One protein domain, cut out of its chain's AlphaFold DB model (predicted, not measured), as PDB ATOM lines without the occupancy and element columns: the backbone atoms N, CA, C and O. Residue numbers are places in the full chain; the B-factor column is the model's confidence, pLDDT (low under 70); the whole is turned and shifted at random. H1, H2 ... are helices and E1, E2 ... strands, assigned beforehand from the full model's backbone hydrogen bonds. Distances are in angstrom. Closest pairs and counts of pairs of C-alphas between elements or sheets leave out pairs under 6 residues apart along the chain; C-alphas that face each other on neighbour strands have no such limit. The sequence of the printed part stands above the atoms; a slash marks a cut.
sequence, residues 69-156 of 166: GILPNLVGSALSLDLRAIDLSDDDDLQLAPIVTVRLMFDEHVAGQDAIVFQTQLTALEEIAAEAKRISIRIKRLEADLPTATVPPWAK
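This is residues 69 to 156 of the 166 residues of an uncharacterized protein of Microbacterium testaceum (UniProt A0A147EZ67). A long, narrow, twisted ribbon of three strands and one long helix make an open V: H1 leaves the end of E3, meets the sheet only with its first residues, 122 to 125, and reaches away from it. At the far end from H1 the tip of the E1 and E2 hairpin, residues 88 to 93, sticks out, and past H1 the last residues fold back as a tail. The printed part has 88 residues with three named strands and one named helix, in the order E1, E2, E3, H1; the sheet's order is E1, E2, E3, antiparallel throughout, and the class is mixed, helices and strands. The whole is extended, with a radius of gyration of the C-alphas of 19.3 A and spans of 67 by 32 by 17 A.

Begin at Gly 69 and go on to C-alpha 74 at (208.851, 143.016, 171.096), where E1 starts; it runs over residues 74 to 87, 37.7 A from first to last C-alpha. E2 follows at residues 94 to 110, 38.9 A long, and bends by 119 degrees at residue 107. Next find E3 at residues 113 to 120, 19.1 A long. H1 begins at C-alpha 122, (218.569, 161.020, 164.785), and ends at C-alpha 145, (206.612, 152.710, 196.532), a length of 34.9 A.

Look first at the meander E1, E2, E3, each strand the antiparallel neighbour of the one before. E1 and E2 form a hairpin, with directions 159 degrees apart; N 80 and O 101 are 2.9 A apart, within hydrogen-bond range, and C-alphas 81 and 100 face each other at 4.6 A. E2 and E3 form a second hairpin, at 156 degrees, where N 102 and O 118 are 2.8 A apart, within hydrogen-bond range. E2 is the inner strand; E1 and E3 are the edge strands. H1 is on the sheet but only grazes it, with residues 122 to 125; the closest C-alphas of E2 and H1 are those of Val 100 and Leu 122, 6.9 A apart. In H1 every O i to N i+4 pair is within hydrogen-bond range. Its residues 126 to 138 stand free.

The C-alphas farthest apart are those of Asp 90 and Thr 148, at 67.1 A. The printed part has no cut. The link from E1 to E2 is short, and those from E2 to E3 and from E3 to H1 are tight. Residues 144 to 149 also stand free. The mean pLDDT of the printed part is 84.0; in this model residue 69, residues 88 to 92, residue 147 and residue 149 are under 70.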
ATOM      1  N   GLY A  69     199.097 137.900 176.716       64.94
ATOM      2  CA  GLY A  69     197.824 137.578 176.061       64.94
ATOM      3  C   GLY A  69     197.021 138.773 175.529       64.94
ATOM      4  O   GLY A  69     195.901 138.572 175.063       64.94
ATOM      5  N   ILE A  70     197.529 140.007 175.642       73.75
ATOM      6  CA  ILE A  70     196.786 141.235 175.299       73.75
ATOM      7  C   ILE A  70     197.379 141.946 174.080       73.75
ATOM      8  O   ILE A  70     196.625 142.463 173.256       73.75
ATOM      9  N   LEU A  71     198.709 142.012 173.969       82.62
ATOM     10  CA  LEU A  71     199.408 142.721 172.898       82.62
ATOM     11  C   LEU A  71     200.669 141.951 172.474       82.62
ATOM     12  O   LEU A  71     201.310 141.353 173.336       82.62
ATOM     13  N   PRO A  72     201.074 142.049 171.194       82.00
ATOM     14  CA  PRO A  72     202.323 141.469 170.705       82.00
ATOM     15  C   PRO A  72     203.541 141.984 171.478       82.00
ATOM     16  O   PRO A  72     203.670 143.191 171.721       82.00
ATOM     17  N   ASN A  73     204.477 141.095 171.803       83.75
ATOM     18  CA  ASN A  73     205.710 141.445 172.495       83.75
ATOM     19  C   ASN A  73     206.837 141.717 171.519       83.75
ATOM     20  O   ASN A  73     207.076 140.963 170.580       83.75
ATOM     21  N   LEU A  74     207.606 142.765 171.803       85.62
ATOM     22  CA  LEU A  74     208.851 143.016 171.096       85.62
ATOM     23  C   LEU A  74     209.890 141.961 171.505       85.62
ATOM     24  O   LEU A  74     210.394 141.984 172.629       85.62
ATOM     25  N   VAL A  75     210.238 141.061 170.586       86.81
ATOM     26  CA  VAL A  75     211.233 139.998 170.817       86.81
ATOM     27  C   VAL A  75     212.625 140.371 170.324       86.81
ATOM     28  O   VAL A  75     213.608 139.789 170.775       86.81
ATOM     29  N   GLY A  76     212.733 141.367 169.445       85.75
ATOM     30  CA  GLY A  76     214.025 141.875 169.007       85.75
ATOM     31  C   GLY A  76     213.941 143.187 168.242       85.75
ATOM     32  O   GLY A  76     212.888 143.584 167.739       85.75
ATOM     33  N   SER A  77     215.079 143.867 168.147       90.56
ATOM     34  CA  SER A  77     215.221 145.103 167.388       90.56
ATOM     35  C   SER A  77     216.562 145.144 166.660       90.56
ATOM     36  O   SER A  77     217.568 144.627 167.139       90.56
ATOM     37  N   ALA A  78     216.566 145.762 165.484       90.62
ATOM     38  CA  ALA A  78     217.770 146.051 164.721       90.62
ATOM     39  C   ALA A  78     217.725 147.496 164.220       90.62
ATOM     40  O   ALA A  78     216.672 147.989 163.809       90.62
ATOM     41  N   LEU A  79     218.876 148.164 164.259       91.81
ATOM     42  CA  LEU A  79     219.047 149.519 163.750       91.81
ATOM     43  C   LEU A  79     220.140 149.525 162.680       91.81
ATOM     44  O   LEU A  79     221.182 148.896 162.855       91.81
ATOM     45  N   SER A  80     219.900 150.256 161.596       91.88
ATOM     46  CA  SER A  80     220.885 150.538 160.548       91.88
ATOM     47  C   SER A  80     220.989 152.043 160.349       91.88
ATOM     48  O   SER A  80     219.972 152.735 160.389       91.88
ATOM     49  N   LEU A  81     222.203 152.546 160.134       90.94
ATOM     50  CA  LEU A  81     222.464 153.948 159.822       90.94
ATOM     51  C   LEU A  81     222.960 154.055 158.382       90.94
ATOM     52  O   LEU A  81     224.037 153.559 158.061       90.94
ATOM     53  N   ASP A  82     222.196 154.762 157.560       89.56
ATOM     54  CA  ASP A  82     222.547 155.087 156.185       89.56
ATOM     55  C   ASP A  82     222.851 156.585 156.070       89.56
ATOM     56  O   ASP A  82     222.176 157.418 156.677       89.56
ATOM     57  N   LEU A  83     223.852 156.953 155.269       88.62
ATOM     58  CA  LEU A  83     224.141 158.347 154.927       88.62
ATOM     59  C   LEU A  83     223.736 158.583 153.475       88.62
ATOM     60  O   LEU A  83     224.247 157.920 152.572       88.62
ATOM     61  N   ARG A  84     222.822 159.523 153.239       86.69
ATOM     62  CA  ARG A  84     222.431 159.925 151.887       86.69
ATOM     63  C   ARG A  84     223.114 161.227 151.521       86.69
ATOM     64  O   ARG A  84     222.970 162.217 152.229       86.69
ATOM     65  N   ALA A  85     223.828 161.217 150.404       84.56
ATOM     66  CA  ALA A  85     224.283 162.443 149.778       84.56
ATOM     67  C   ALA A  85     223.071 163.193 149.215       84.56
ATOM     68  O   ALA A  85     222.277 162.615 148.470       84.56
ATOM     69  N   ILE A  86     222.923 164.453 149.601       81.31
ATOM     70  CA  ILE A  86     221.933 165.367 149.056       81.31
ATOM     71  C   ILE A  86     222.695 166.518 148.418       81.31
ATOM     72  O   ILE A  86     223.479 167.205 149.073       81.31
ATOM     73  N   ASP A  87     222.447 166.692 147.131       80.06
ATOM     74  CA  ASP A  87     222.887 167.847 146.371       80.06
ATOM     75  C   ASP A  87     221.756 168.883 146.421       80.06
ATOM     76  O   ASP A  87     220.674 168.660 145.871       80.06
ATOM     77  N   LEU A  88     221.942 169.935 147.224       69.75
ATOM     78  CA  LEU A  88     220.905 170.933 147.514       69.75
ATOM     79  C   LEU A  88     221.100 172.249 146.745       69.75
ATOM     80  O   LEU A  88     220.219 173.107 146.825       69.75
ATOM     81  N   SER A  89     222.195 172.426 145.995       59.53
ATOM     82  CA  SER A  89     222.471 173.676 145.269       59.53
ATOM     83  C   SER A  89     223.599 173.551 144.245       59.53
ATOM     84  O   SER A  89     224.560 172.835 144.490       59.53
ATOM     85  N   ASP A  90     223.549 174.381 143.195       64.31
ATOM     86  CA  ASP A  90     224.568 174.542 142.134       64.31
ATOM     87  C   ASP A  90     225.990 174.953 142.621       64.31
ATOM     88  O   ASP A  90     226.877 175.171 141.799       64.31
ATOM     89  N   ASP A  91     226.221 175.072 143.936       62.81
ATOM     90  CA  ASP A  91     227.454 175.570 144.580       62.81
ATOM     91  C   ASP A  91     228.420 174.450 145.054       62.81
ATOM     92  O   ASP A  91     229.272 174.687 145.905       62.81
ATOM     93  N   ASP A  92     228.319 173.225 144.517       66.62
ATOM     94  CA  ASP A  92     229.205 172.073 144.817       66.62
ATOM     95  C   ASP A  92     229.240 171.603 146.299       66.62
ATOM     96  O   ASP A  92     230.028 170.723 146.667       66.62
ATOM     97  N   ASP A  93     228.364 172.119 147.168       73.56
ATOM     98  CA  ASP A  93     228.301 171.740 148.587       73.56
ATOM     99  C   ASP A  93     227.503 170.439 148.799       73.56
ATOM    100  O   ASP A  93     226.300 170.422 149.077       73.56
ATOM    101  N   LEU A  94     228.208 169.307 148.701       78.06
ATOM    102  CA  LEU A  94     227.669 167.976 148.989       78.06
ATOM    103  C   LEU A  94     227.306 167.835 150.479       78.06
ATOM    104  O   LEU A  94     228.187 167.770 151.341       78.06
ATOM    105  N   GLN A  95     226.017 167.696 150.795       82.88
ATOM    106  CA  GLN A  95     225.559 167.465 152.168       82.88
ATOM    107  C   GLN A  95     225.258 165.985 152.420       82.88
ATOM    108  O   GLN A  95     224.677 165.300 151.583       82.88
ATOM    109  N   LEU A  96     225.631 165.475 153.596       84.25
ATOM    110  CA  LEU A  96     225.305 164.112 154.025       84.25
ATOM    111  C   LEU A  96     224.165 164.146 155.044       84.25
ATOM    112  O   LEU A  96     224.324 164.657 156.151       84.25
ATOM    113  N   ALA A  97     223.027 163.560 154.685       85.88
ATOM    114  CA  ALA A  97     221.875 163.418 155.561       85.88
ATOM    115  C   ALA A  97     221.815 162.000 156.158       85.88
ATOM    116  O   ALA A  97     221.690 161.025 155.405       85.88
ATOM    117  N   PRO A  98     221.878 161.853 157.492       88.19
ATOM    118  CA  PRO A  98     221.740 160.560 158.144       88.19
ATOM    119  C   PRO A  98     220.282 160.100 158.156       88.19
ATOM    120  O   PRO A  98     219.370 160.861 158.483       88.19
ATOM    121  N   ILE A  99     220.071 158.825 157.852       87.94
ATOM    122  CA  ILE A  99     218.783 158.148 157.945       87.94
ATOM    123  C   ILE A  99     218.975 156.886 158.764       87.94
ATOM    124  O   ILE A  99     219.801 156.037 158.436       87.94
ATOM    125  N   VAL A 100     218.190 156.751 159.828       91.62
ATOM    126  CA  VAL A 100     218.184 155.541 160.643       91.62
ATOM    127  C   VAL A 100     217.014 154.674 160.208       91.62
ATOM    128  O   VAL A 100     215.870 155.120 160.230       91.62
ATOM    129  N   THR A 101     217.287 153.427 159.846       93.75
ATOM    130  CA  THR A 101     216.258 152.412 159.616       93.75
ATOM    131  C   THR A 101     216.120 151.559 160.870       93.75
ATOM    132  O   THR A 101     217.099 150.990 161.352       93.75
ATOM    133  N   VAL A 102     214.903 151.465 161.399       93.62
ATOM    134  CA  VAL A 102     214.561 150.662 162.576       93.62
ATOM    135  C   VAL A 102     213.719 149.477 162.129       93.62
ATOM    136  O   VAL A 102     212.736 149.650 161.411       93.62
ATOM    137  N   ARG A 103     214.092 148.277 162.577       93.81
ATOM    138  CA  ARG A 103     213.326 147.042 162.400       93.81
ATOM    139  C   ARG A 103     212.972 146.468 163.766       93.81
ATOM    140  O   ARG A 103     213.866 146.151 164.546       93.81
ATOM    141  N   LEU A 104     211.682 146.321 164.034       93.19
ATOM    142  CA  LEU A 104     211.132 145.746 165.262       93.19
ATOM    143  C   LEU A 104     210.500 144.392 164.947       93.19
ATOM    144  O   LEU A 104     209.711 144.309 164.011       93.19
ATOM    145  N   MET A 105     210.854 143.352 165.698       91.38
ATOM    146  CA  MET A 105     210.361 141.983 165.520       91.38
ATOM    147  C   MET A 105     209.489 141.593 166.708       91.38
ATOM    148  O   MET A 105     209.858 141.880 167.851       91.38
ATOM    149  N   PHE A 106     208.371 140.926 166.435       88.38
ATOM    150  CA  PHE A 106     207.380 140.550 167.441       88.38
ATOM    151  C   PHE A 106     207.185 139.030 167.492       88.38
ATOM    152  O   PHE A 106     207.542 138.325 166.550       88.38
ATOM    153  N   ASP A 107     206.670 138.524 168.610       83.56
ATOM    154  CA  ASP A 107     206.260 137.118 168.760       83.56
ATOM    155  C   ASP A 107     204.985 136.772 167.971       83.56
ATOM    156  O   ASP A 107     204.761 135.609 167.635       83.56
ATOM    157  N   GLU A 108     204.186 137.782 167.631       83.00
ATOM    158  CA  GLU A 108     202.985 137.686 166.804       83.00
ATOM    159  C   GLU A 108     203.021 138.680 165.632       83.00
ATOM    160  O   GLU A 108     203.727 139.689 165.660       83.00
ATOM    161  N   HIS A 109     202.223 138.429 164.587       83.12
ATOM    162  CA  HIS A 109     202.154 139.332 163.436       83.12
ATOM    163  C   HIS A 109     201.507 140.660 163.836       83.12
ATOM    164  O   HIS A 109     200.352 140.699 164.266       83.12
ATOM    165  N   VAL A 110     202.196 141.772 163.585       83.00
ATOM    166  CA  VAL A 110     201.646 143.115 163.801       83.00
ATOM    167  C   VAL A 110     201.299 143.725 162.455       83.00
ATOM    168  O   VAL A 110     202.139 143.798 161.561       83.00
ATOM    169  N   ALA A 111     200.041 144.134 162.280       82.88
ATOM    170  CA  ALA A 111     199.530 144.644 161.002       82.88
ATOM    171  C   ALA A 111     199.783 143.695 159.804       82.88
ATOM    172  O   ALA A 111     199.976 144.140 158.674       82.88
ATOM    173  N   GLY A 112     199.785 142.380 160.054       84.62
ATOM    174  CA  GLY A 112     200.021 141.356 159.033       84.62
ATOM    175  C   GLY A 112     201.487 141.180 158.624       84.62
ATOM    176  O   GLY A 112     201.742 140.538 157.608       84.62
ATOM    177  N   GLN A 113     202.441 141.736 159.377       84.38
ATOM    178  CA  GLN A 113     203.876 141.581 159.129       84.38
ATOM    179  C   GLN A 113     204.595 140.970 160.338       84.38
ATOM    180  O   GLN A 113     204.242 141.250 161.483       84.38
ATOM    181  N   ASP A 114     205.645 140.189 160.069       80.25
ATOM    182  CA  ASP A 114     206.541 139.622 161.094       80.25
ATOM    183  C   ASP A 114     207.436 140.684 161.753       80.25
ATOM    184  O   ASP A 114     207.997 140.490 162.833       80.25
ATOM    185  N   ALA A 115     207.624 141.817 161.073       87.94
ATOM    186  CA  ALA A 115     208.428 142.919 161.561       87.94
ATOM    187  C   ALA A 115     207.871 144.262 161.091       87.94
ATOM    188  O   ALA A 115     207.439 144.395 159.950       87.94
ATOM    189  N   ILE A 116     207.969 145.275 161.947       92.19
ATOM    190  CA  ILE A 116     207.683 146.664 161.585       92.19
ATOM    191  C   ILE A 116     209.002 147.334 161.211       92.19
ATOM    192  O   ILE A 116     209.929 147.380 162.025       92.19
ATOM    193  N   VAL A 117     209.086 147.861 159.988       91.88
ATOM    194  CA  VAL A 117     210.259 148.588 159.484       91.88
ATOM    195  C   VAL A 117     209.882 150.031 159.186       91.88
ATOM    196  O   VAL A 117     208.930 150.286 158.451       91.88
ATOM    197  N   PHE A 118     210.636 150.980 159.731       92.69
ATOM    198  CA  PHE A 118     210.428 152.404 159.478       92.69
ATOM    199  C   PHE A 118     211.742 153.180 159.501       92.69
ATOM    200  O   PHE A 118     212.751 152.721 160.036       92.69
ATOM    201  N   GLN A 119     211.722 154.371 158.906       93.06
ATOM    202  CA  GLN A 119     212.842 155.304 158.936       93.06
ATOM    203  C   GLN A 119     212.591 156.386 159.981       93.06
ATOM    204  O   GLN A 119     211.465 156.858 160.137       93.06
ATOM    205  N   THR A 120     213.642 156.785 160.685       90.88
ATOM    206  CA  THR A 120     213.592 157.841 161.689       90.88
ATOM    207  C   THR A 120     214.808 158.756 161.590       90.88
ATOM    208  O   THR A 120     215.863 158.385 161.069       90.88
ATOM    209  N   GLN A 121     214.639 159.980 162.081       88.81
ATOM    210  CA  GLN A 121     215.714 160.955 162.220       88.81
ATOM    211  C   GLN A 121     216.492 160.686 163.513       88.81
ATOM    212  O   GLN A 121     215.961 160.101 164.458       88.81
ATOM    213  N   LEU A 122     217.740 161.158 163.580       87.06
ATOM    214  CA  LEU A 122     218.569 161.020 164.785       87.06
ATOM    215  C   LEU A 122     217.897 161.635 166.022       87.06
ATOM    216  O   LEU A 122     217.857 161.005 167.072       87.06
ATOM    217  N   THR A 123     217.290 162.811 165.878       89.56
ATOM    218  CA  THR A 123     216.584 163.511 166.963       89.56
ATOM    219  C   THR A 123     215.413 162.697 167.519       89.56
ATOM    220  O   THR A 123     215.279 162.540 168.728       89.56
ATOM    221  N   ALA A 124     214.599 162.100 166.650       88.62
ATOM    222  CA  ALA A 124     213.491 161.248 167.074       88.62
ATOM    223  C   ALA A 124     213.980 159.959 167.763       88.62
ATOM    224  O   ALA A 124     213.349 159.475 168.702       88.62
ATOM    225  N   LEU A 125     215.125 159.405 167.346       87.62
ATOM    226  CA  LEU A 125     215.742 158.271 168.040       87.62
ATOM    227  C   LEU A 125     216.193 158.648 169.462       87.62
ATOM    228  O   LEU A 125     215.993 157.870 170.398       87.62
ATOM    229  N   GLU A 126     216.761 159.840 169.642       89.94
ATOM    230  CA  GLU A 126     217.139 160.368 170.958       89.94
ATOM    231  C   GLU A 126     215.918 160.559 171.870       89.94
ATOM    232  O   GLU A 126     215.964 160.213 173.055       89.94
ATOM    233  N   GLU A 127     214.797 161.038 171.325       92.19
ATOM    234  CA  GLU A 127     213.535 161.170 172.058       92.19
ATOM    235  C   GLU A 127     212.986 159.813 172.520       92.19
ATOM    236  O   GLU A 127     212.596 159.673 173.684       92.19
ATOM    237  N   ILE A 128     213.023 158.796 171.649       89.00
ATOM    238  CA  ILE A 128     212.637 157.417 171.990       89.00
ATOM    239  C   ILE A 128     213.523 156.882 173.122       89.00
ATOM    240  O   ILE A 128     213.016 156.325 174.100       89.00
ATOM    241  N   ALA A 129     214.841 157.085 173.037       89.50
ATOM    242  CA  ALA A 129     215.775 156.658 174.077       89.50
ATOM    243  C   ALA A 129     215.502 157.362 175.421       89.50
ATOM    244  O   ALA A 129     215.548 156.736 176.487       89.50
ATOM    245  N   ALA A 130     215.173 158.656 175.386       92.75
ATOM    246  CA  ALA A 130     214.815 159.419 176.574       92.75
ATOM    247  C   ALA A 130     213.504 158.926 177.209       92.75
ATOM    248  O   ALA A 130     213.433 158.796 178.434       92.75
ATOM    249  N   GLU A 131     212.485 158.615 176.405       93.31
ATOM    250  CA  GLU A 131     211.209 158.080 176.891       93.31
ATOM    251  C   GLU A 131     211.379 156.687 177.508       93.31
ATOM    252  O   GLU A 131     210.947 156.456 178.640       93.31
ATOM    253  N   ALA A 132     212.115 155.790 176.843       89.50
ATOM    254  CA  ALA A 132     212.434 154.468 177.383       89.50
ATOM    255  C   ALA A 132     213.138 154.567 178.751       89.50
ATOM    256  O   ALA A 132     212.800 153.855 179.705       89.50
ATOM    257  N   LYS A 133     214.071 155.519 178.895       92.56
ATOM    258  CA  LYS A 133     214.746 155.798 180.170       92.56
ATOM    259  C   LYS A 133     213.779 156.320 181.238       92.56
ATOM    260  O   LYS A 133     213.876 155.896 182.393       92.56
ATOM    261  N   ARG A 134     212.843 157.210 180.885       92.88
ATOM    262  CA  ARG A 134     211.807 157.711 181.810       92.88
ATOM    263  C   ARG A 134     210.920 156.579 182.328       92.88
ATOM    264  O   ARG A 134     210.699 156.500 183.538       92.88
ATOM    265  N   ILE A 135     210.476 155.682 181.447       90.12
ATOM    266  CA  ILE A 135     209.669 154.511 181.818       90.12
ATOM    267  C   ILE A 135     210.448 153.606 182.781       90.12
ATOM    268  O   ILE A 135     209.931 153.263 183.844       90.12
ATOM    269  N   SER A 136     211.717 153.303 182.484       87.19
ATOM    270  CA  SER A 136     212.574 152.496 183.366       87.19
ATOM    271  C   SER A 136     212.695 153.091 184.777       87.19
ATOM    272  O   SER A 136     212.563 152.379 185.774       87.19
ATOM    273  N   ILE A 137     212.889 154.410 184.883       89.81
ATOM    274  CA  ILE A 137     212.942 155.108 186.178       89.81
ATOM    275  C   ILE A 137     211.600 155.003 186.910       89.81
ATOM    276  O   ILE A 137     211.579 154.791 188.123       89.81
ATOM    277  N   ARG A 138     210.479 155.144 186.196       88.50
ATOM    278  CA  ARG A 138     209.140 155.064 186.788       88.50
ATOM    279  C   ARG A 138     208.833 153.668 187.325       88.50
ATOM    280  O   ARG A 138     208.283 153.576 188.416       88.50
ATOM    281  N   ILE A 139     209.243 152.612 186.619       85.38
ATOM    282  CA  ILE A 139     209.120 151.225 187.094       85.38
ATOM    283  C   ILE A 139     209.897 151.043 188.402       85.38
ATOM    284  O   ILE A 139     209.328 150.576 189.381       85.38
ATOM    285  N   LYS A 140     211.154 151.505 188.466       84.50
ATOM    286  CA  LYS A 140     211.965 151.418 189.697       84.50
ATOM    287  C   LYS A 140     211.340 152.160 190.880       84.50
ATOM    288  O   LYS A 140     211.452 151.708 192.012       84.50
ATOM    289  N   ARG A 141     210.702 153.311 190.633       86.31
ATOM    290  CA  ARG A 141     209.971 154.047 191.678       86.31
ATOM    291  C   ARG A 141     208.732 153.292 192.139       86.31
ATOM    292  O   ARG A 141     208.540 153.161 193.335       86.31
ATOM    293  N   LEU A 142     207.950 152.743 191.211       85.38
ATOM    294  CA  LEU A 142     206.790 151.913 191.545       85.38
ATOM    295  C   LEU A 142     207.180 150.698 192.400       85.38
ATOM    296  O   LEU A 142     206.491 150.414 193.371       85.38
ATOM    297  N   GLU A 143     208.297 150.032 192.091       83.31
ATOM    298  CA  GLU A 143     208.837 148.937 192.918       83.31
ATOM    299  C   GLU A 143     209.239 149.402 194.330       83.31
ATOM    300  O   GLU A 143     209.102 148.648 195.289       83.31
ATOM    301  N   ALA A 144     209.734 150.636 194.477       82.88
ATOM    302  CA  ALA A 144     210.085 151.201 195.780       82.88
ATOM    303  C   ALA A 144     208.850 151.638 196.590       82.88
ATOM    304  O   ALA A 144     208.824 151.472 197.808       82.88
ATOM    305  N   ASP A 145     207.832 152.181 195.915       84.38
ATOM    306  CA  ASP A 145     206.612 152.710 196.532       84.38
ATOM    307  C   ASP A 145     205.615 151.598 196.915       84.38
ATOM    308  O   ASP A 145     204.790 151.781 197.812       84.38
ATOM    309  N   LEU A 146     205.692 150.433 196.261       81.31
ATOM    310  CA  LEU A 146     204.861 149.259 196.531       81.31
ATOM    311  C   LEU A 146     205.719 148.101 197.068       81.31
ATOM    312  O   LEU A 146     205.985 147.150 196.339       81.31
ATOM    313  N   PRO A 147     206.112 148.107 198.356       67.06
ATOM    314  CA  PRO A 147     207.021 147.103 198.923       67.06
ATOM    315  C   PRO A 147     206.476 145.664 198.898       67.06
ATOM    316  O   PRO A 147     207.229 144.714 199.092       67.06
ATOM    317  N   THR A 148     205.174 145.486 198.659       72.56
ATOM    318  CA  THR A 148     204.524 144.180 198.480       72.56
ATOM    319  C   THR A 148     204.427 143.737 197.018       72.56
ATOM    320  O   THR A 148     204.107 142.577 196.766       72.56
ATOM    321  N   ALA A 149     204.700 144.620 196.053       69.81
ATOM    322  CA  ALA A 149     204.643 144.332 194.626       69.81
ATOM    323  C   ALA A 149     206.056 144.388 194.034       69.81
ATOM    324  O   ALA A 149     206.658 145.448 193.893       69.81
ATOM    325  N   THR A 150     206.589 143.227 193.667       72.00
ATOM    326  CA  THR A 150     207.882 143.131 192.980       72.00
ATOM    327  C   THR A 150     207.653 142.764 191.524       72.00
ATOM    328  O   THR A 150     206.802 141.928 191.222       72.00
ATOM    329  N   VAL A 151     208.403 143.379 190.604       74.44
ATOM    330  CA  VAL A 151     208.417 142.892 189.222       74.44
ATOM    331  C   VAL A 151     209.178 141.567 189.229       74.44
ATOM    332  O   VAL A 151     210.362 141.551 189.600       74.44
ATOM    333  N   PRO A 152     208.537 140.453 188.844       74.94
ATOM    334  CA  PRO A 152     209.166 139.152 188.941       74.94
ATOM    335  C   PRO A 152     210.367 139.057 187.986       74.94
ATOM    336  O   PRO A 152     210.354 139.685 186.923       74.94
ATOM    337  N   PRO A 153     211.409 138.268 188.316       73.88
ATOM    338  CA  PRO A 153     212.625 138.184 187.502       73.88
ATOM    339  C   PRO A 153     212.360 137.824 186.037       73.88
ATOM    340  O   PRO A 153     212.961 138.412 185.145       73.88
ATOM    341  N   TRP A 154     211.396 136.934 185.777       73.88
ATOM    342  CA  TRP A 154     211.030 136.523 184.420       73.88
ATOM    343  C   TRP A 154     210.433 137.654 183.570       73.88
ATOM    344  O   TRP A 154     210.513 137.599 182.348       73.88
ATOM    345  N   ALA A 155     209.869 138.695 184.189       74.94
ATOM    346  CA  ALA A 155     209.346 139.855 183.470       74.94
ATOM    347  C   ALA A 155     210.452 140.842 183.058       74.94
ATOM    348  O   ALA A 155     210.194 141.748 182.270       74.94
ATOM    349  N   LYS A 156     211.674 140.677 183.587       71.75
ATOM    350  CA  LYS A 156     212.838 141.537 183.313       71.75
ATOM    351  C   LYS A 156     213.737 140.991 182.196       71.75
ATOM    352  O   LYS A 156     214.629 141.707 181.749       71.75
TER     353      LYS A 156